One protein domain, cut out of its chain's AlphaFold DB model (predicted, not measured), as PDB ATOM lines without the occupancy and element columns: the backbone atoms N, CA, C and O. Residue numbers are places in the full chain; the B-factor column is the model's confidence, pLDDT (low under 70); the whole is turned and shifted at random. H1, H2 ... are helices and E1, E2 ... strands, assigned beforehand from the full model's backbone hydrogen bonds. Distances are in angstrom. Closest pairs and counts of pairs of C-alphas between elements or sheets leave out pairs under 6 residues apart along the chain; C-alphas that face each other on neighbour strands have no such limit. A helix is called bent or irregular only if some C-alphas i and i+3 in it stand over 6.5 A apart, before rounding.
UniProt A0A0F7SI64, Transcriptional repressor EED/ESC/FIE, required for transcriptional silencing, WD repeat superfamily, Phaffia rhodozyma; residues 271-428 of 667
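This is residues 271 to 428 of the 667 residues of the protein "Transcriptional repressor EED/ESC/FIE, required for transcriptional silencing, WD repeat superfamily" of Phaffia rhodozyma (UniProt A0A0F7SI64). Two twisted four-stranded sheets are partly face to face as a sandwich, E2 and E3 of the one meeting E7 of the other. Beyond the first sheet a small parallel pair, E1 and E5, with the loop of residues 318 to 332 lengthens the shape at one end, and H2 only grazes the first sheet at its edge strand E6. The printed part has 158 residues with ten named strands and two named helices, in the order E1 to E9, H1, H2, E10; the sheets run E2 E3 E4 E6 and E7 E8 E9 E10, both antiparallel. The class is mixed, helices and strands, with under half of the residues in named elements. The whole is compact, with a radius of gyration of the C-alphas of 16.6 A and spans of 56 by 39 by 36 A.

E1, residues 276 to 280, begins at C-alpha 276 (286.141, 196.194, 230.082). E2 is residues 292 to 297, 14.7 A long, E3 303 to 308, 17.0 A, and E4 313 to 317, 13.8 A. E5, 333 to 335, and E6, 340 to 342, are short. E7 is residues 352 to 355, E8 360 to 365, 17.2 A, and E9 371 to 377, 18.6 A. H1 is residues 380 to 383. H2, residues 404 to 413, is 16.9 A long and only just irregular: C-alphas 406 and 409 are 6.7 A apart. E10, residues 419 to 425, 17.3 A, ends at C-alpha 425 (257.084, 179.777, 247.857).

E2, E3 and E4 form a meander, each strand the antiparallel neighbour of the one before; N 296 and O 305 are 3.0 A apart, N 306 and O 314 2.9 A. E6 is antiparallel to E4, with N 315 and O 340 at 2.9 A. E7, E8 and E9 form a second meander, with N 354 and O 362 at 2.9 A and N 363 and O 373 at 3.0 A. E10 is antiparallel to E9, with N 374 and O 423 at 2.9 A. Across the sandwich E2 and E7 touch, the closest C-alphas being those of Cys 294 and Ser 352, 5.2 A apart. E1 and E5 are parallel, with N 335 and O 279 at 2.8 A. H2 only grazes the first sheet with residues 411 to 413; H1 is on neither sheet. In H2, 0 of 6 O i to N i+4 pairs and 1 of 7 O i to N i+3 pairs are within hydrogen-bond range; H1 is too short for an O i to N i+4 pair.

The farthest C-alphas, of Gly 328 and Pro 428, are 55.9 A apart. The printed part has no cut. The links E1 to E2, E4 to E5 and H1 to H2 are long. Mean pLDDT of the printed part is 75.4; 46 residues are under 70, among them residues 386 to 417.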
ATOM      1  N   ASN A 271     289.224 205.929 226.676       38.59
ATOM      2  CA  ASN A 271     290.148 204.796 226.883       38.59
ATOM      3  C   ASN A 271     289.489 203.627 227.665       38.59
ATOM      4  O   ASN A 271     290.124 202.949 228.472       38.59
ATOM      5  N   GLU A 272     288.196 203.388 227.445       48.38
ATOM      6  CA  GLU A 272     287.349 202.479 228.240       48.38
ATOM      7  C   GLU A 272     287.701 200.989 228.042       48.38
ATOM      8  O   GLU A 272     287.412 200.148 228.894       48.38
ATOM      9  N   GLY A 273     288.374 200.651 226.938       49.66
ATOM     10  CA  GLY A 273     288.652 199.268 226.536       49.66
ATOM     11  C   GLY A 273     289.712 198.512 227.351       49.66
ATOM     12  O   GLY A 273     289.797 197.298 227.206       49.66
ATOM     13  N   SER A 274     290.515 199.173 228.201       63.28
ATOM     14  CA  SER A 274     291.617 198.494 228.922       63.28
ATOM     15  C   SER A 274     291.128 197.544 230.028       63.28
ATOM     16  O   SER A 274     291.743 196.513 230.290       63.28
ATOM     17  N   LEU A 275     290.004 197.876 230.678       81.00
ATOM     18  CA  LEU A 275     289.462 197.109 231.810       81.00
ATOM     19  C   LEU A 275     288.184 196.340 231.456       81.00
ATOM     20  O   LEU A 275     287.897 195.317 232.072       81.00
ATOM     21  N   LEU A 276     287.412 196.803 230.471       87.31
ATOM     22  CA  LEU A 276     286.141 196.194 230.082       87.31
ATOM     23  C   LEU A 276     286.386 194.915 229.259       87.31
ATOM     24  O   LEU A 276     286.885 194.969 228.137       87.31
ATOM     25  N   ILE A 277     286.056 193.753 229.822       87.19
ATOM     26  CA  ILE A 277     286.186 192.431 229.187       87.19
ATOM     27  C   ILE A 277     285.034 192.204 228.202       87.19
ATOM     28  O   ILE A 277     285.244 191.727 227.085       87.19
ATOM     29  N   ALA A 278     283.810 192.535 228.623       86.62
ATOM     30  CA  ALA A 278     282.604 192.305 227.839       86.62
ATOM     31  C   ALA A 278     281.484 193.304 228.142       86.62
ATOM     32  O   ALA A 278     281.355 193.779 229.271       86.62
ATOM     33  N   VAL A 279     280.614 193.510 227.152       89.50
ATOM     34  CA  VAL A 279     279.262 194.062 227.324       89.50
ATOM     35  C   VAL A 279     278.250 193.033 226.826       89.50
ATOM     36  O   VAL A 279     278.350 192.566 225.694       89.50
ATOM     37  N   LEU A 280     277.261 192.689 227.645       86.25
ATOM     38  CA  LEU A 280     276.048 191.993 227.216       86.25
ATOM     39  C   LEU A 280     274.978 193.074 227.027       86.25
ATOM     40  O   LEU A 280     274.685 193.833 227.953       86.25
ATOM     41  N   ILE A 281     274.484 193.213 225.801       80.25
ATOM     42  CA  ILE A 281     273.733 194.402 225.375       80.25
ATOM     43  C   ILE A 281     272.242 194.332 225.726       80.25
ATOM     44  O   ILE A 281     271.617 193.274 225.632       80.25
ATOM     45  N   GLY A 282     271.665 195.486 226.058       66.44
ATOM     46  CA  GLY A 282     270.219 195.701 226.101       66.44
ATOM     47  C   GLY A 282     269.669 196.283 224.793       66.44
ATOM     48  O   GLY A 282     270.429 196.647 223.893       66.44
ATOM     49  N   GLN A 283     268.339 196.302 224.670       59.84
ATOM     50  CA  GLN A 283     267.554 196.859 223.550       59.84
ATOM     51  C   GLN A 283     268.060 196.560 222.114       59.84
ATOM     52  O   GLN A 283     267.928 197.364 221.191       59.84
ATOM     53  N   ALA A 284     268.543 195.337 221.886       57.62
ATOM     54  CA  ALA A 284     268.577 194.687 220.569       57.62
ATOM     55  C   ALA A 284     268.175 193.197 220.731       57.62
ATOM     56  O   ALA A 284     268.030 192.744 221.871       57.62
ATOM     57  N   PRO A 285     267.923 192.417 219.656       55.16
ATOM     58  CA  PRO A 285     267.145 191.177 219.749       55.16
ATOM     59  C   PRO A 285     267.868 190.056 220.522       55.16
ATOM     60  O   PRO A 285     268.666 189.303 219.966       55.16
ATOM     61  N   GLY A 286     267.546 189.954 221.813       67.69
ATOM     62  CA  GLY A 286     268.148 189.042 222.791       67.69
ATOM     63  C   GLY A 286     268.371 189.704 224.160       67.69
ATOM     64  O   GLY A 286     268.200 189.047 225.190       67.69
ATOM     65  N   GLY A 287     268.663 191.009 224.164       81.69
ATOM     66  CA  GLY A 287     268.930 191.837 225.345       81.69
ATOM     67  C   GLY A 287     267.784 191.944 226.350       81.69
ATOM     68  O   GLY A 287     266.662 191.499 226.088       81.69
ATOM     69  N   HIS A 288     268.070 192.529 227.515       89.19
ATOM     70  CA  HIS A 288     267.012 193.060 228.378       89.19
ATOM     71  C   HIS A 288     266.370 194.288 227.721       89.19
ATOM     72  O   HIS A 288     266.998 194.975 226.908       89.19
ATOM     73  N   LEU A 289     265.097 194.514 228.031       89.88
ATOM     74  CA  LEU A 289     264.323 195.644 227.509       89.88
ATOM     75  C   LEU A 289     264.340 196.846 228.458       89.88
ATOM     76  O   LEU A 289     264.258 197.979 227.997       89.88
ATOM     77  N   GLU A 290     264.502 196.583 229.753       92.50
ATOM     78  CA  GLU A 290     264.540 197.555 230.849       92.50
ATOM     79  C   GLU A 290     265.752 197.271 231.759       92.50
ATOM     80  O   GLU A 290     266.512 196.329 231.518       92.50
ATOM     81  N   GLY A 291     265.948 198.091 232.796       92.75
ATOM     82  CA  GLY A 291     267.090 197.995 233.713       92.75
ATOM     83  C   GLY A 291     267.309 196.600 234.314       92.75
ATOM     84  O   GLY A 291     266.364 195.934 234.745       92.75
ATOM     85  N   VAL A 292     268.569 196.163 234.364       95.44
ATOM     86  CA  VAL A 292     268.969 194.851 234.894       95.44
ATOM     87  C   VAL A 292     269.251 194.989 236.390       95.44
ATOM     88  O   VAL A 292     270.137 195.738 236.795       95.44
ATOM     89  N   THR A 293     268.471 194.293 237.211       92.94
ATOM     90  CA  THR A 293     268.398 194.466 238.673       92.94
ATOM     91  C   THR A 293     269.304 193.512 239.435       92.94
ATOM     92  O   THR A 293     269.822 193.876 240.484       92.94
ATOM     93  N   CYS A 294     269.487 192.295 238.926       91.56
ATOM     94  CA  CYS A 294     270.155 191.210 239.637       91.56
ATOM     95  C   CYS A 294     270.912 190.280 238.680       91.56
ATOM     96  O   CYS A 294     270.568 190.146 237.501       91.56
ATOM     97  N   LEU A 295     271.970 189.649 239.192       96.06
ATOM     98  CA  LEU A 295     272.827 188.730 238.447       96.06
ATOM     99  C   LEU A 295     273.581 187.756 239.366       96.06
ATOM    100  O   LEU A 295     273.895 188.097 240.503       96.06
ATOM    101  N   ASP A 296     273.924 186.575 238.846       95.31
ATOM    102  CA  ASP A 296     274.805 185.613 239.524       95.31
ATOM    103  C   ASP A 296     275.600 184.751 238.525       95.31
ATOM    104  O   ASP A 296     275.136 184.421 237.425       95.31
ATOM    105  N   PHE A 297     276.822 184.380 238.910       92.75
ATOM    106  CA  PHE A 297     277.701 183.510 238.128       92.75
ATOM    107  C   PHE A 297     277.430 182.039 238.436       92.75
ATOM    108  O   PHE A 297     277.330 181.642 239.595       92.75
ATOM    109  N   HIS A 298     277.422 181.204 237.398       91.31
ATOM    110  CA  HIS A 298     277.399 179.757 237.582       91.31
ATOM    111  C   HIS A 298     278.634 179.298 238.379       91.31
ATOM    112  O   HIS A 298     279.735 179.795 238.119       91.31
ATOM    113  N   PRO A 299     278.510 178.344 239.321       83.31
ATOM    114  CA  PRO A 299     279.621 177.946 240.190       83.31
ATOM    115  C   PRO A 299     280.852 177.407 239.436       83.31
ATOM    116  O   PRO A 299     281.974 177.576 239.908       83.31
ATOM    117  N   THR A 300     280.640 176.770 238.282       82.38
ATOM    118  CA  THR A 300     281.632 175.936 237.566       82.38
ATOM    119  C   THR A 300     281.768 176.203 236.057       82.38
ATOM    120  O   THR A 300     282.716 175.721 235.441       82.38
ATOM    121  N   LEU A 301     280.848 176.950 235.431       87.56
ATOM    122  CA  LEU A 301     280.729 177.065 233.967       87.56
ATOM    123  C   LEU A 301     280.802 178.530 233.518       87.56
ATOM    124  O   LEU A 301     280.487 179.420 234.306       87.56
ATOM    125  N   PRO A 302     281.154 178.810 232.246       88.50
ATOM    126  CA  PRO A 302     281.149 180.162 231.686       88.50
ATOM    127  C   PRO A 302     279.712 180.642 231.403       88.50
ATOM    128  O   PRO A 302     279.330 180.873 230.254       88.50
ATOM    129  N   LEU A 303     278.907 180.776 232.459       91.25
ATOM    130  CA  LEU A 303     277.508 181.192 232.426       91.25
ATOM    131  C   LEU A 303     277.216 182.263 233.487       91.25
ATOM    132  O   LEU A 303     277.710 182.198 234.613       91.25
ATOM    133  N   LEU A 304     276.361 183.219 233.128       94.06
ATOM    134  CA  LEU A 304     275.805 184.230 234.031       94.06
ATOM    135  C   LEU A 304     274.280 184.222 233.897       94.06
ATOM    136  O   LEU A 304     273.768 184.258 232.777       94.06
ATOM    137  N   VAL A 305     273.556 184.188 235.015       95.56
ATOM    138  CA  VAL A 305     272.107 184.432 235.037       95.56
ATOM    139  C   VAL A 305     271.850 185.901 235.365       95.56
ATOM    140  O   VAL A 305     272.589 186.493 236.147       95.56
ATOM    141  N   THR A 306     270.835 186.505 234.746       96.12
ATOM    142  CA  THR A 306     270.444 187.906 234.967       96.12
ATOM    143  C   THR A 306     268.925 188.038 235.056       96.12
ATOM    144  O   THR A 306     268.196 187.314 234.374       96.12
ATOM    145  N   GLY A 307     268.448 188.969 235.882       94.00
ATOM    146  CA  GLY A 307     267.043 189.364 235.999       94.00
ATOM    147  C   GLY A 307     266.894 190.884 235.923       94.00
ATOM    148  O   GLY A 307     267.852 191.614 236.182       94.00
ATOM    149  N   GLY A 308     265.712 191.370 235.538       91.44
ATOM    150  CA  GLY A 308     265.488 192.800 235.320       91.44
ATOM    151  C   GLY A 308     264.065 193.296 235.566       91.44
ATOM    152  O   GLY A 308     263.129 192.534 235.832       91.44
ATOM    153  N   LEU A 309     263.914 194.612 235.409       92.81
ATOM    154  CA  LEU A 309     262.647 195.349 235.430       92.81
ATOM    155  C   LEU A 309     261.707 194.959 234.273       92.81
ATOM    156  O   LEU A 309     260.520 195.258 234.327       92.81
ATOM    157  N   ASP A 310     262.202 194.250 233.252       91.12
ATOM    158  CA  ASP A 310     261.397 193.688 232.159       91.12
ATOM    159  C   ASP A 310     260.675 192.378 232.538       91.12
ATOM    160  O   ASP A 310     259.895 191.841 231.743       91.12
ATOM    161  N   TYR A 311     260.885 191.889 233.765       92.62
ATOM    162  CA  TYR A 311     260.365 190.635 234.336       92.62
ATOM    163  C   TYR A 311     260.946 189.389 233.639       92.62
ATOM    164  O   TYR A 311     260.402 188.287 233.738       92.62
ATOM    165  N   ILE A 312     262.039 189.555 232.886       92.25
ATOM    166  CA  ILE A 312     262.686 188.477 232.144       92.25
ATOM    167  C   ILE A 312     263.873 187.962 232.956       92.25
ATOM    168  O   ILE A 312     264.684 188.740 233.451       92.25
ATOM    169  N   ILE A 313     264.018 186.639 233.036       94.06
ATOM    170  CA  ILE A 313     265.261 185.989 233.465       94.06
ATOM    171  C   ILE A 313     265.986 185.458 232.231       94.06
ATOM    172  O   ILE A 313     265.372 184.818 231.373       94.06
ATOM    173  N   LYS A 314     267.293 185.716 232.138       93.19
ATOM    174  CA  LYS A 314     268.156 185.299 231.025       93.19
ATOM    175  C   LYS A 314     269.373 184.539 231.534       93.19
ATOM    176  O   LYS A 314     269.869 184.816 232.619       93.19
ATOM    177  N   ILE A 315     269.872 183.602 230.731       92.81
ATOM    178  CA  ILE A 315     271.146 182.906 230.969       92.81
ATOM    179  C   ILE A 315     272.064 183.192 229.784       92.81
ATOM    180  O   ILE A 315     271.709 182.918 228.635       92.81
ATOM    181  N   TRP A 316     273.244 183.732 230.062       90.88
ATOM    182  CA  TRP A 316     274.200 184.235 229.083       90.88
ATOM    183  C   TRP A 316     275.460 183.374 229.017       90.88
ATOM    184  O   TRP A 316     275.963 182.971 230.067       90.88
ATOM    185  N   PRO A 317     276.020 183.136 227.818       88.00
ATOM    186  CA  PRO A 317     277.339 182.541 227.676       88.00
ATOM    187  C   PRO A 317     278.434 183.594 227.884       88.00
ATOM    188  O   PRO A 317     278.404 184.664 227.272       88.00
ATOM    189  N   LEU A 318     279.437 183.278 228.699       87.62
ATOM    190  CA  LEU A 318     280.567 184.165 228.985       87.62
ATOM    191  C   LEU A 318     281.739 183.878 228.038       87.62
ATOM    192  O   LEU A 318     282.043 182.708 227.813       87.62
ATOM    193  N   PRO A 319     282.413 184.897 227.476       85.25
ATOM    194  CA  PRO A 319     283.586 184.691 226.629       85.25
ATOM    195  C   PRO A 319     284.755 184.100 227.428       85.25
ATOM    196  O   PRO A 319     284.789 184.178 228.658       85.25
ATOM    197  N   LYS A 320     285.770 183.571 226.731       84.25
ATOM    198  CA  LYS A 320     287.026 183.163 227.377       84.25
ATOM    199  C   LYS A 320     287.650 184.367 228.094       84.25
ATOM    200  O   LYS A 320     288.080 185.321 227.450       84.25
ATOM    201  N   LEU A 321     287.703 184.297 229.420       85.56
ATOM    202  CA  LEU A 321     288.173 185.388 230.269       85.56
ATOM    203  C   LEU A 321     289.693 185.613 230.091       85.56
ATOM    204  O   LEU A 321     290.444 184.638 229.968       85.56
ATOM    205  N   PRO A 322     290.170 186.874 230.064       81.94
ATOM    206  CA  PRO A 322     291.596 187.188 230.015       81.94
ATOM    207  C   PRO A 322     292.277 186.877 231.356       81.94
ATOM    208  O   PRO A 322     291.618 186.737 232.385       81.94
ATOM    209  N   SER A 323     293.609 186.810 231.368       78.69
ATOM    210  CA  SER A 323     294.392 186.723 232.609       78.69
ATOM    211  C   SER A 323     294.292 188.018 233.441       78.69
ATOM    212  O   SER A 323     294.118 189.085 232.849       78.69
ATOM    213  N   PRO A 324     294.484 187.971 234.779       77.88
ATOM    214  CA  PRO A 324     294.454 189.153 235.653       77.88
ATOM    215  C   PRO A 324     295.310 190.324 235.153       77.88
ATOM    216  O   PRO A 324     294.852 191.462 235.103       77.88
ATOM    217  N   PHE A 325     296.531 190.019 234.707       78.38
ATOM    218  CA  PHE A 325     297.470 190.974 234.123       78.38
ATOM    219  C   PHE A 325     297.720 190.573 232.658       78.38
ATOM    220  O   PHE A 325     298.585 189.733 232.393       78.38
ATOM    221  N   PRO A 326     296.912 191.052 231.694       71.50
ATOM    222  CA  PRO A 326     297.070 190.688 230.291       71.50
ATOM    223  C   PRO A 326     298.300 191.384 229.689       71.50
ATOM    224  O   PRO A 326     298.551 192.564 229.927       71.50
ATOM    225  N   LYS A 327     299.089 190.652 228.892       66.81
ATOM    226  CA  LYS A 327     300.274 191.186 228.197       66.81
ATOM    227  C   LYS A 327     299.869 191.908 226.904       66.81
ATOM    228  O   LYS A 327     300.194 191.455 225.810       66.81
ATOM    229  N   GLY A 328     299.126 193.003 227.050       67.00
ATOM    230  CA  GLY A 328     298.517 193.773 225.961       67.00
ATOM    231  C   GLY A 328     296.997 193.885 226.106       67.00
ATOM    232  O   GLY A 328     296.401 193.245 226.970       67.00
ATOM    233  N   ALA A 329     296.367 194.702 225.261       64.62
ATOM    234  CA  ALA A 329     294.915 194.882 225.271       64.62
ATOM    235  C   ALA A 329     294.189 193.618 224.778       64.62
ATOM    236  O   ALA A 329     294.516 193.075 223.720       64.62
ATOM    237  N   HIS A 330     293.173 193.163 225.516       70.44
ATOM    238  CA  HIS A 330     292.236 192.149 225.029       70.44
ATOM    239  C   HIS A 330     291.183 192.783 224.107       70.44
ATOM    240  O   HIS A 330     290.851 193.962 224.219       70.44
ATOM    241  N   LYS A 331     290.620 191.991 223.189       76.06
ATOM    242  CA  LYS A 331     289.483 192.418 222.363       76.06
ATOM    243  C   LYS A 331     288.217 192.434 223.226       76.06
ATOM    244  O   LYS A 331     287.876 191.406 223.805       76.06
ATOM    245  N   LEU A 332     287.513 193.566 223.268       82.25
ATOM    246  CA  LEU A 332     286.197 193.666 223.906       82.25
ATOM    247  C   LEU A 332     285.216 192.672 223.264       82.25
ATOM    248  O   LEU A 332     285.026 192.678 222.045       82.25
ATOM    249  N   PHE A 333     284.574 191.841 224.083       84.31
ATOM    250  CA  PHE A 333     283.480 190.977 223.644       84.31
ATOM    251  C   PHE A 333     282.131 191.708 223.729       84.31
ATOM    252  O   PHE A 333     281.873 192.433 224.690       84.31
ATOM    253  N   ILE A 334     281.246 191.486 222.753       84.00
ATOM    254  CA  ILE A 334     279.877 192.014 222.775       84.00
ATOM    255  C   ILE A 334     278.894 190.847 222.629       84.00
ATOM    256  O   ILE A 334     278.863 190.165 221.604       84.00
ATOM    257  N   GLY A 335     278.114 190.598 223.679       80.50
ATOM    258  CA  GLY A 335     277.130 189.523 223.754       80.50
ATOM    259  C   GLY A 335     275.745 189.999 223.333       80.50
ATOM    260  O   GLY A 335     275.113 190.771 224.048       80.50
ATOM    261  N   TYR A 336     275.268 189.509 222.187       80.12
ATOM    262  CA  TYR A 336     273.964 189.872 221.615       80.12
ATOM    263  C   TYR A 336     272.834 188.891 221.963       80.12
ATOM    264  O   TYR A 336     271.667 189.271 221.947       80.12
ATOM    265  N   THR A 337     273.156 187.623 222.241       80.75
ATOM    266  CA  THR A 337     272.171 186.534 222.343       80.75
ATOM    267  C   THR A 337     272.359 185.705 223.622       80.75
ATOM    268  O   THR A 337     273.437 185.143 223.831       80.75
ATOM    269  N   PRO A 338     271.333 185.585 224.486       87.12
ATOM    270  CA  PRO A 338     271.380 184.675 225.624       87.12
ATOM    271  C   PRO A 338     271.146 183.217 225.181       87.12
ATOM    272  O   PRO A 338     270.476 182.933 224.181       87.12
ATOM    273  N   LEU A 339     271.655 182.259 225.958       85.19
ATOM    274  CA  LEU A 339     271.354 180.837 225.765       85.19
ATOM    275  C   LEU A 339     269.907 180.499 226.137       85.19
ATOM    276  O   LEU A 339     269.349 179.582 225.538       85.19
ATOM    277  N   PHE A 340     269.299 181.233 227.071       88.75
ATOM    278  CA  PHE A 340     267.912 181.073 227.519       88.75
ATOM    279  C   PHE A 340     267.340 182.422 227.975       88.75
ATOM    280  O   PHE A 340     268.078 183.275 228.457       88.75
ATOM    281  N   SER A 341     266.032 182.616 227.809       89.44
ATOM    282  CA  SER A 341     265.289 183.818 228.201       89.44
ATOM    283  C   SER A 341     263.865 183.383 228.552       89.44
ATOM    284  O   SER A 341     263.289 182.600 227.802       89.44
ATOM    285  N   THR A 342     263.280 183.854 229.656       90.38
ATOM    286  CA  THR A 342     261.889 183.530 230.027       90.38
ATOM    287  C   THR A 342     261.216 184.649 230.820       90.38
ATOM    288  O   THR A 342     261.857 185.290 231.647       90.38
ATOM    289  N   LYS A 343     259.912 184.841 230.587       90.94
ATOM    290  CA  LYS A 343     258.987 185.676 231.383       90.94
ATOM    291  C   LYS A 343     257.865 184.819 232.012       90.94
ATOM    292  O   LYS A 343     256.813 185.314 232.376       90.94
ATOM    293  N   LEU A 344     258.051 183.493 232.072       90.31
ATOM    294  CA  LEU A 344     257.007 182.539 232.490       90.31
ATOM    295  C   LEU A 344     257.052 182.174 233.985       90.31
ATOM    296  O   LEU A 344     256.223 181.396 234.445       90.31
ATOM    297  N   LEU A 345     258.036 182.690 234.725       89.88
ATOM    298  CA  LEU A 345     258.214 182.441 236.163       89.88
ATOM    299  C   LEU A 345     257.504 183.514 237.007       89.88
ATOM    300  O   LEU A 345     256.788 183.207 237.961       89.88
ATOM    301  N   HIS A 346     257.688 184.775 236.626       89.25
ATOM    302  CA  HIS A 346     257.386 185.959 237.425       89.25
ATOM    303  C   HIS A 346     256.555 186.954 236.615       89.25
ATOM    304  O   HIS A 346     256.733 187.096 235.405       89.25
ATOM    305  N   ASP A 347     255.605 187.584 237.293       90.69
ATOM    306  CA  ASP A 347     254.594 188.494 236.756       90.69
ATOM    307  C   ASP A 347     254.916 189.978 237.024       90.69
ATOM    308  O   ASP A 347     254.276 190.861 236.454       90.69
ATOM    309  N   GLY A 348     255.965 190.237 237.808       89.31
ATOM    310  CA  GLY A 348     256.559 191.542 238.064       89.31
ATOM    311  C   GLY A 348     258.090 191.491 238.173       89.31
ATOM    312  O   GLY A 348     258.752 190.646 237.568       89.31
ATOM    313  N   ILE A 349     258.669 192.456 238.890       87.88
ATOM    314  CA  ILE A 349     260.118 192.724 238.888       87.88
ATOM    315  C   ILE A 349     260.902 191.517 239.415       87.88
ATOM    316  O   ILE A 349     260.596 190.995 240.485       87.88
ATOM    317  N   ILE A 350     261.961 191.112 238.704       90.00
ATOM    318  CA  ILE A 350     262.926 190.158 239.261       90.00
ATOM    319  C   ILE A 350     263.811 190.927 240.240       90.00
ATOM    320  O   ILE A 350     264.548 191.827 239.840       90.00
ATOM    321  N   ASN A 351     263.724 190.603 241.523       86.06
ATOM    322  CA  ASN A 351     264.465 191.277 242.582       86.06
ATOM    323  C   ASN A 351     265.803 190.589 242.876       86.06
ATOM    324  O   ASN A 351     266.790 191.278 243.104       86.06
ATOM    325  N   SER A 352     265.855 189.254 242.820       85.81
ATOM    326  CA  SER A 352     267.106 188.490 242.910       85.81
ATOM    327  C   SER A 352     267.026 187.185 242.107       85.81
ATOM    328  O   SER A 352     265.938 186.656 241.858       85.81
ATOM    329  N   VAL A 353     268.177 186.665 241.681       89.50
ATOM    330  CA  VAL A 353     268.318 185.373 240.999       89.50
ATOM    331  C   VAL A 353     269.693 184.778 241.302       89.50
ATOM    332  O   VAL A 353     270.694 185.482 241.218       89.50
ATOM    333  N   LEU A 354     269.737 183.490 241.654       89.06
ATOM    334  CA  LEU A 354     270.947 182.798 242.112       89.06
ATOM    335  C   LEU A 354     271.022 181.354 241.598       89.06
ATOM    336  O   LEU A 354     269.994 180.685 241.433       89.06
ATOM    337  N   TRP A 355     272.240 180.849 241.392       87.56
ATOM    338  CA  TRP A 355     272.489 179.434 241.113       87.56
ATOM    339  C   TRP A 355     272.518 178.627 242.414       87.56
ATOM    340  O   TRP A 355     273.366 178.825 243.282       87.56
ATOM    341  N   HIS A 356     271.590 177.680 242.538       84.69
ATOM    342  CA  HIS A 356     271.488 176.761 243.676       84.69
ATOM    343  C   HIS A 356     272.174 175.407 243.392       84.69
ATOM    344  O   HIS A 356     272.502 174.666 244.314       84.69
ATOM    345  N   GLY A 357     272.423 175.097 242.117       83.12
ATOM    346  CA  GLY A 357     273.206 173.962 241.629       83.12
ATOM    347  C   GLY A 357     273.531 174.126 240.139       83.12
ATOM    348  O   GLY A 357     273.248 175.171 239.562       83.12
ATOM    349  N   GLU A 358     274.085 173.089 239.507       86.94
ATOM    350  CA  GLU A 358     274.521 173.113 238.093       86.94
ATOM    351  C   GLU A 358     273.381 173.389 237.089       86.94
ATOM    352  O   GLU A 358     273.566 174.030 236.062       86.94
ATOM    353  N   ASP A 359     272.170 172.899 237.355       89.94
ATOM    354  CA  ASP A 359     271.001 173.123 236.495       89.94
ATOM    355  C   ASP A 359     269.841 173.805 237.224       89.94
ATOM    356  O   ASP A 359     268.795 174.030 236.625       89.94
ATOM    357  N   THR A 360     270.005 174.125 238.506       91.38
ATOM    358  CA  THR A 360     268.913 174.524 239.397       91.38
ATOM    359  C   THR A 360     269.167 175.915 239.960       91.38
ATOM    360  O   THR A 360     270.231 176.200 240.507       91.38
ATOM    361  N   LEU A 361     268.165 176.780 239.847       92.19
ATOM    362  CA  LEU A 361     268.210 178.185 240.222       92.19
ATOM    363  C   LEU A 361     267.089 178.510 241.212       92.19
ATOM    364  O   LEU A 361     266.066 177.822 241.272       92.19
ATOM    365  N   ILE A 362     267.273 179.594 241.961       89.62
ATOM    366  CA  ILE A 362     266.199 180.254 242.705       89.62
ATOM    367  C   ILE A 362     266.062 181.678 242.161       89.62
ATOM    368  O   ILE A 362     267.060 182.329 241.856       89.62
ATOM    369  N   SER A 363     264.831 182.159 242.000       89.00
ATOM    370  CA  SER A 363     264.551 183.551 241.638       89.00
ATOM    371  C   SER A 363     263.420 184.137 242.473       89.00
ATOM    372  O   SER A 363     262.452 183.444 242.795       89.00
ATOM    373  N   TYR A 364     263.548 185.419 242.801       86.94
ATOM    374  CA  TYR A 364     262.674 186.140 243.717       86.94
ATOM    375  C   TYR A 364     262.072 187.393 243.073       86.94
ATOM    376  O   TYR A 364     262.748 188.107 242.330       86.94
ATOM    377  N   GLN A 365     260.815 187.659 243.413       84.44
ATOM    378  CA  GLN A 365     260.014 188.825 243.050       84.44
ATOM    379  C   GLN A 365     259.387 189.383 244.334       84.44
ATOM    380  O   GLN A 365     258.852 188.611 245.122       84.44
ATOM    381  N   GLN A 366     259.412 190.704 244.525       74.62
ATOM    382  CA  GLN A 366     258.749 191.412 245.633       74.62
ATOM    383  C   GLN A 366     257.364 191.947 245.219       74.62
ATOM    384  O   GLN A 366     256.433 191.948 246.021       74.62
ATOM    385  N   PHE A 367     257.215 192.383 243.960       71.12
ATOM    386  CA  PHE A 367     256.000 193.024 243.432       71.12
ATOM    387  C   PHE A 367     255.530 192.361 242.129       71.12
ATOM    388  O   PHE A 367     256.386 192.050 241.302       71.12
ATOM    389  N   PRO A 368     254.211 192.187 241.895       79.69
ATOM    390  CA  PRO A 368     253.088 192.724 242.682       79.69
ATOM    391  C   PRO A 368     252.860 192.051 244.045       79.69
ATOM    392  O   PRO A 368     252.258 192.669 244.916       79.69
ATOM    393  N   ALA A 369     253.379 190.839 244.252       77.81
ATOM    394  CA  ALA A 369     253.413 190.170 245.553       77.81
ATOM    395  C   ALA A 369     254.729 189.384 245.739       77.81
ATOM    396  O   ALA A 369     255.297 188.943 244.725       77.81
ATOM    397  N   PRO A 370     255.192 189.169 246.992       78.94
ATOM    398  CA  PRO A 370     256.401 188.404 247.280       78.94
ATOM    399  C   PRO A 370     256.289 186.949 246.817       78.94
ATOM    400  O   PRO A 370     255.296 186.271 247.089       78.94
ATOM    401  N   LYS A 371     257.303 186.460 246.102       79.75
ATOM    402  CA  LYS A 371     257.285 185.151 245.440       79.75
ATOM    403  C   LYS A 371     258.705 184.659 245.179       79.75
ATOM    404  O   LYS A 371     259.430 185.248 244.379       79.75
ATOM    405  N   ALA A 372     259.093 183.547 245.799       85.81
ATOM    406  CA  ALA A 372     260.329 182.835 245.469       85.81
ATOM    407  C   ALA A 372     260.006 181.566 244.671       85.81
ATOM    408  O   ALA A 372     259.052 180.855 244.974       85.81
ATOM    409  N   ILE A 373     260.801 181.251 243.649       84.81
ATOM    410  CA  ILE A 373     260.618 180.050 242.824       84.81
ATOM    411  C   ILE A 373     261.949 179.322 242.707       84.81
ATOM    412  O   ILE A 373     262.937 179.913 242.278       84.81
ATOM    413  N   LYS A 374     261.960 178.028 243.036       89.75
ATOM    414  CA  LYS A 374     263.063 177.104 242.744       89.75
ATOM    415  C   LYS A 374     262.733 176.358 241.453       89.75
ATOM    416  O   LYS A 374     261.684 175.720 241.355       89.75
ATOM    417  N   TRP A 375     263.602 176.445 240.453       93.25
ATOM    418  CA  TRP A 375     263.351 175.921 239.106       93.25
ATOM    419  C   TRP A 375     264.629 175.371 238.463       93.25
ATOM    420  O   TRP A 375     265.739 175.751 238.819       93.25
ATOM    421  N   GLN A 376     264.456 174.457 237.514       93.44
ATOM    422  CA  GLN A 376     265.521 173.756 236.803       93.44
ATOM    423  C   GLN A 376     265.582 174.223 235.345       93.44
ATOM    424  O   GLN A 376     264.553 174.301 234.668       93.44
ATOM    425  N   TRP A 377     266.776 174.503 234.827       92.94
ATOM    426  CA  TRP A 377     267.022 174.829 233.428       92.94
ATOM    427  C   TRP A 377     267.373 173.574 232.619       92.94
ATOM    428  O   TRP A 377     268.514 173.111 232.576       92.94
ATOM    429  N   MET A 378     266.397 173.063 231.869       88.50
ATOM    430  CA  MET A 378     266.535 171.843 231.058       88.50
ATOM    431  C   MET A 378     267.450 172.018 229.827       88.50
ATOM    432  O   MET A 378     267.648 171.075 229.057       88.50
ATOM    433  N   GLY A 379     267.983 173.223 229.595       83.00
ATOM    434  CA  GLY A 379     268.870 173.532 228.473       83.00
ATOM    435  C   GLY A 379     270.337 173.149 228.682       83.00
ATOM    436  O   GLY A 379     271.037 172.974 227.686       83.00
ATOM    437  N   LEU A 380     270.798 172.977 229.930       84.06
ATOM    438  CA  LEU A 380     272.225 172.844 230.267       84.06
ATOM    439  C   LEU A 380     272.949 171.782 229.420       84.06
ATOM    440  O   LEU A 380     273.862 172.102 228.657       84.06
ATOM    441  N   ARG A 381     272.472 170.531 229.474       77.38
ATOM    442  CA  ARG A 381     273.081 169.373 228.788       77.38
ATOM    443  C   ARG A 381     273.066 169.464 227.254       77.38
ATOM    444  O   ARG A 381     273.739 168.675 226.603       77.38
ATOM    445  N   ARG A 382     272.304 170.399 226.665       78.31
ATOM    446  CA  ARG A 382     272.289 170.661 225.211       78.31
ATOM    447  C   ARG A 382     273.423 171.590 224.765       78.31
ATOM    448  O   ARG A 382     273.767 171.596 223.589       78.31
ATOM    449  N   HIS A 383     273.969 172.386 225.684       76.19
ATOM    450  CA  HIS A 383     275.086 173.301 225.431       76.19
ATOM    451  C   HIS A 383     276.407 172.782 226.020       76.19
ATOM    452  O   HIS A 383     277.468 173.031 225.446       76.19
ATOM    453  N   PHE A 384     276.320 172.019 227.114       77.81
ATOM    454  CA  PHE A 384     277.432 171.398 227.833       77.81
ATOM    455  C   PHE A 384     277.140 169.893 228.025       77.81
ATOM    456  O   PHE A 384     276.624 169.492 229.073       77.81
ATOM    457  N   PRO A 385     277.369 169.051 226.998       70.81
ATOM    458  CA  PRO A 385     277.276 167.598 227.137       70.81
ATOM    459  C   PRO A 385     278.373 167.052 228.070       70.81
ATOM    460  O   PRO A 385     279.425 167.660 228.249       70.81
ATOM    461  N   LEU A 386     278.120 165.891 228.682       69.25
ATOM    462  CA  LEU A 386     279.071 165.226 229.578       69.25
ATOM    463  C   LEU A 386     280.003 164.294 228.791       69.25
ATOM    464  O   LEU A 386     279.532 163.503 227.979       69.25
ATOM    465  N   GLY A 387     281.300 164.321 229.111       57.59
ATOM    466  CA  GLY A 387     282.267 163.311 228.659       57.59
ATOM    467  C   GLY A 387     282.820 163.484 227.240       57.59
ATOM    468  O   GLY A 387     283.419 162.548 226.721       57.59
ATOM    469  N   THR A 388     282.637 164.647 226.614       48.31
ATOM    470  CA  THR A 388     283.222 164.978 225.304       48.31
ATOM    471  C   THR A 388     284.384 165.961 225.446       48.31
ATOM    472  O   THR A 388     284.201 167.028 226.027       48.31
ATOM    473  N   ASP A 389     285.526 165.678 224.810       48.69
ATOM    474  CA  ASP A 389     286.602 166.667 224.583       48.69
ATOM    475  C   ASP A 389     286.197 167.768 223.573       48.69
ATOM    476  O   ASP A 389     286.931 168.730 223.327       48.69
ATOM    477  N   GLU A 390     285.011 167.638 222.969       42.56
ATOM    478  CA  GLU A 390     284.401 168.669 222.138       42.56
ATOM    479  C   GLU A 390     284.192 169.966 222.932       42.56
ATOM    480  O   GLU A 390     283.609 169.989 224.019       42.56
ATOM    481  N   LYS A 391     284.641 171.083 222.351       46.91
ATOM    482  CA  LYS A 391     284.408 172.424 222.903       46.91
ATOM    483  C   LYS A 391     282.894 172.653 223.044       46.91
ATOM    484  O   LYS A 391     282.158 172.287 222.126       46.91
ATOM    485  N   PRO A 392     282.424 173.297 224.133       51.38
ATOM    486  CA  PRO A 392     280.995 173.467 224.393       51.38
ATOM    487  C   PRO A 392     280.289 174.126 223.206       51.38
ATOM    488  O   PRO A 392     280.854 175.007 222.550       51.38
ATOM    489  N   ILE A 393     279.037 173.729 222.947       50.31
ATOM    490  CA  ILE A 393     278.278 174.086 221.731       50.31
ATOM    491  C   ILE A 393     277.666 175.495 221.861       50.31
ATOM    492  O   ILE A 393     276.492 175.761 221.590       50.31
ATOM    493  N   VAL A 394     278.505 176.426 222.305       51.56
ATOM    494  CA  VAL A 394     278.276 177.859 222.409       51.56
ATOM    495  C   VAL A 394     278.918 178.495 221.179       51.56
ATOM    496  O   VAL A 394     280.029 179.022 221.212       51.56
ATOM    497  N   ARG A 395     278.209 178.424 220.047       44.38
ATOM    498  CA  ARG A 395     278.549 179.246 218.882       44.38
ATOM    499  C   ARG A 395     278.223 180.698 219.216       44.38
ATOM    500  O   ARG A 395     277.081 181.126 219.061       44.38
ATOM    501  N   TYR A 396     279.224 181.450 219.662       45.91
ATOM    502  CA  TYR A 396     279.142 182.905 219.652       45.91
ATOM    503  C   TYR A 396     278.843 183.361 218.225       45.91
ATOM    504  O   TYR A 396     279.510 182.941 217.278       45.91
ATOM    505  N   ALA A 397     277.844 184.226 218.074       37.31
ATOM    506  CA  ALA A 397     277.613 184.942 216.829       37.31
ATOM    507  C   ALA A 397     278.687 186.033 216.685       37.31
ATOM    508  O   ALA A 397     278.414 187.214 216.892       37.31
ATOM    509  N   GLU A 398     279.929 185.627 216.394       38.12
ATOM    510  CA  GLU A 398     281.004 186.568 216.087       38.12
ATOM    511  C   GLU A 398     280.575 187.441 214.904       38.12
ATOM    512  O   GLU A 398     280.136 186.952 213.860       38.12
ATOM    513  N   SER A 399     280.618 188.756 215.111       38.38
ATOM    514  CA  SER A 399     279.872 189.728 214.316       38.38
ATOM    515  C   SER A 399     280.545 190.046 212.977       38.38
ATOM    516  O   SER A 399     280.988 191.171 212.743       38.38
ATOM    517  N   ASN A 400     280.581 189.067 212.072       31.59
ATOM    518  CA  ASN A 400     281.022 189.227 210.685       31.59
ATOM    519  C   ASN A 400     279.962 189.968 209.839       31.59
ATOM    520  O   ASN A 400     279.394 189.435 208.891       31.59
ATOM    521  N   GLY A 401     279.698 191.225 210.209       37.06
ATOM    522  CA  GLY A 401     279.100 192.275 209.377       37.06
ATOM    523  C   GLY A 401     277.599 192.209 209.067       37.06
ATOM    524  O   GLY A 401     276.929 193.230 209.185       37.06
ATOM    525  N   THR A 402     277.058 191.067 208.631       32.50
ATOM    526  CA  THR A 402     275.885 191.076 207.724       32.50
ATOM    527  C   THR A 402     274.658 190.262 208.160       32.50
ATOM    528  O   THR A 402     273.632 190.326 207.489       32.50
ATOM    529  N   GLY A 403     274.712 189.513 209.270       34.06
ATOM    530  CA  GLY A 403     273.695 188.493 209.600       34.06
ATOM    531  C   GLY A 403     272.686 188.785 210.727       34.06
ATOM    532  O   GLY A 403     271.842 187.936 210.999       34.06
ATOM    533  N   LEU A 404     272.759 189.922 211.434       40.84
ATOM    534  CA  LEU A 404     272.124 190.039 212.765       40.84
ATOM    535  C   LEU A 404     270.580 190.100 212.800       40.84
ATOM    536  O   LEU A 404     270.002 189.738 213.823       40.84
ATOM    537  N   GLN A 405     269.891 190.567 211.751       38.72
ATOM    538  CA  GLN A 405     268.459 190.909 211.867       38.72
ATOM    539  C   GLN A 405     267.477 189.732 211.722       38.72
ATOM    540  O   GLN A 405     266.371 189.815 212.248       38.72
ATOM    541  N   SER A 406     267.844 188.637 211.049       32.72
ATOM    542  CA  SER A 406     266.925 187.510 210.793       32.72
ATOM    543  C   SER A 406     266.951 186.415 211.865       32.72
ATOM    544  O   SER A 406     265.962 185.711 212.045       32.72
ATOM    545  N   ILE A 407     268.063 186.266 212.591       39.31
ATOM    546  CA  ILE A 407     268.268 185.160 213.542       39.31
ATOM    547  C   ILE A 407     267.560 185.425 214.885       39.31
ATOM    548  O   ILE A 407     267.068 184.498 215.525       39.31
ATOM    549  N   GLY A 408     267.483 186.690 215.312       38.19
ATOM    550  CA  GLY A 408     267.057 187.055 216.668       38.19
ATOM    551  C   GLY A 408     265.584 186.792 217.006       38.19
ATOM    552  O   GLY A 408     265.276 186.516 218.162       38.19
ATOM    553  N   SER A 409     264.671 186.839 216.029       37.06
ATOM    554  CA  SER A 409     263.228 186.667 216.277       37.06
ATOM    555  C   SER A 409     262.831 185.202 216.486       37.06
ATOM    556  O   SER A 409     262.196 184.874 217.484       37.06
ATOM    557  N   GLN A 410     263.261 184.295 215.604       36.25
ATOM    558  CA  GLN A 410     262.905 182.869 215.687       36.25
ATOM    559  C   GLN A 410     263.588 182.128 216.856       36.25
ATOM    560  O   GLN A 410     263.094 181.096 217.314       36.25
ATOM    561  N   TYR A 411     264.704 182.652 217.377       44.25
ATOM    562  CA  TYR A 411     265.416 182.062 218.518       44.25
ATOM    563  C   TYR A 411     264.832 182.420 219.895       44.25
ATOM    564  O   TYR A 411     265.150 181.736 220.870       44.25
ATOM    565  N   ALA A 412     264.005 183.467 219.998       42.53
ATOM    566  CA  ALA A 412     263.517 183.973 221.280       42.53
ATOM    567  C   ALA A 412     262.405 183.107 221.903       42.53
ATOM    568  O   ALA A 412     262.479 182.769 223.083       42.53
ATOM    569  N   GLU A 413     261.386 182.719 221.132       37.91
ATOM    570  CA  GLU A 413     260.167 182.108 221.692       37.91
ATOM    571  C   GLU A 413     260.319 180.621 222.050       37.91
ATOM    572  O   GLU A 413     259.776 180.154 223.054       37.91
ATOM    573  N   SER A 414     261.084 179.862 221.258       41.06
ATOM    574  CA  SER A 414     261.191 178.400 221.394       41.06
ATOM    575  C   SER A 414     261.917 177.942 222.667       41.06
ATOM    576  O   SER A 414     261.732 176.810 223.119       41.06
ATOM    577  N   LYS A 415     262.732 178.813 223.277       55.75
ATOM    578  CA  LYS A 415     263.560 178.464 224.438       55.75
ATOM    579  C   LYS A 415     262.876 178.665 225.788       55.75
ATOM    580  O   LYS A 415     263.207 177.929 226.717       55.75
ATOM    581  N   SER A 416     261.906 179.575 225.897       60.88
ATOM    582  CA  SER A 416     261.273 179.998 227.162       60.88
ATOM    583  C   SER A 416     260.643 178.865 227.981       60.88
ATOM    584  O   SER A 416     260.479 178.996 229.191       60.88
ATOM    585  N   ARG A 417     260.302 177.742 227.330       67.06
ATOM    586  CA  ARG A 417     259.713 176.539 227.949       67.06
ATOM    587  C   ARG A 417     260.727 175.434 228.286       67.06
ATOM    588  O   ARG A 417     260.326 174.381 228.759       67.06
ATOM    589  N   SER A 418     262.030 175.635 228.063       82.31
ATOM    590  CA  SER A 418     263.080 174.662 228.436       82.31
ATOM    591  C   SER A 418     263.461 174.766 229.923       82.31
ATOM    592  O   SER A 418     264.637 174.866 230.270       82.31
ATOM    593  N   MET A 419     262.455 174.766 230.797       89.25
ATOM    594  CA  MET A 419     262.576 174.895 232.250       89.25
ATOM    595  C   MET A 419     261.537 174.013 232.955       89.25
ATOM    596  O   MET A 419     260.497 173.715 232.370       89.25
ATOM    597  N   ASN A 420     261.793 173.638 234.205       90.38
ATOM    598  CA  ASN A 420     260.850 172.917 235.059       90.38
ATOM    599  C   ASN A 420     260.735 173.625 236.417       90.38
ATOM    600  O   ASN A 420     261.757 174.007 236.984       90.38
ATOM    601  N   ILE A 421     259.528 173.824 236.947       91.19
ATOM    602  CA  ILE A 421     259.346 174.433 238.276       91.19
ATOM    603  C   ILE A 421     259.420 173.313 239.315       91.19
ATOM    604  O   ILE A 421     258.691 172.332 239.210       91.19
ATOM    605  N   LEU A 422     260.314 173.452 240.296       86.31
ATOM    606  CA  LEU A 422     260.523 172.458 241.353       86.31
ATOM    607  C   LEU A 422     259.726 172.807 242.614       86.31
ATOM    608  O   LEU A 422     259.176 171.918 243.254       86.31
ATOM    609  N   ALA A 423     259.657 174.096 242.963       80.56
ATOM    610  CA  ALA A 423     258.828 174.610 244.049       80.56
ATOM    611  C   ALA A 423     258.542 176.109 243.874       80.56
ATOM    612  O   ALA A 423     259.379 176.847 243.349       80.56
ATOM    613  N   THR A 424     257.395 176.556 244.380       84.75
ATOM    614  CA  THR A 424     257.016 177.972 244.488       84.75
ATOM    615  C   THR A 424     256.682 178.263 245.944       84.75
ATOM    616  O   THR A 424     255.872 177.555 246.537       84.75
ATOM    617  N   TYR A 425     257.284 179.311 246.492       78.56
ATOM    618  CA  TYR A 425     257.084 179.777 247.857       78.56
ATOM    619  C   TYR A 425     256.422 181.154 247.807       78.56
ATOM    620  O   TYR A 425     256.888 182.061 247.110       78.56
ATOM    621  N   LEU A 426     255.323 181.283 248.541       74.81
ATOM    622  CA  LEU A 426     254.573 182.516 248.749       74.81
ATOM    623  C   LEU A 426     254.577 182.800 250.259       74.81
ATOM    624  O   LEU A 426     254.569 181.836 251.034       74.81
ATOM    625  N   PRO A 427     254.583 184.068 250.700       63.91
ATOM    626  CA  PRO A 427     254.399 184.384 252.110       63.91
ATOM    627  C   PRO A 427     253.010 183.910 252.574       63.91
ATOM    628  O   PRO A 427     252.077 183.856 251.763       63.91
ATOM    629  N   PRO A 428     252.835 183.591 253.869       49.53
ATOM    630  CA  PRO A 428     251.509 183.360 254.417       49.53
ATOM    631  C   PRO A 428     250.658 184.623 254.234       49.53
ATOM    632  O   PRO A 428     251.082 185.729 254.567       49.53
TER     633      PRO A 428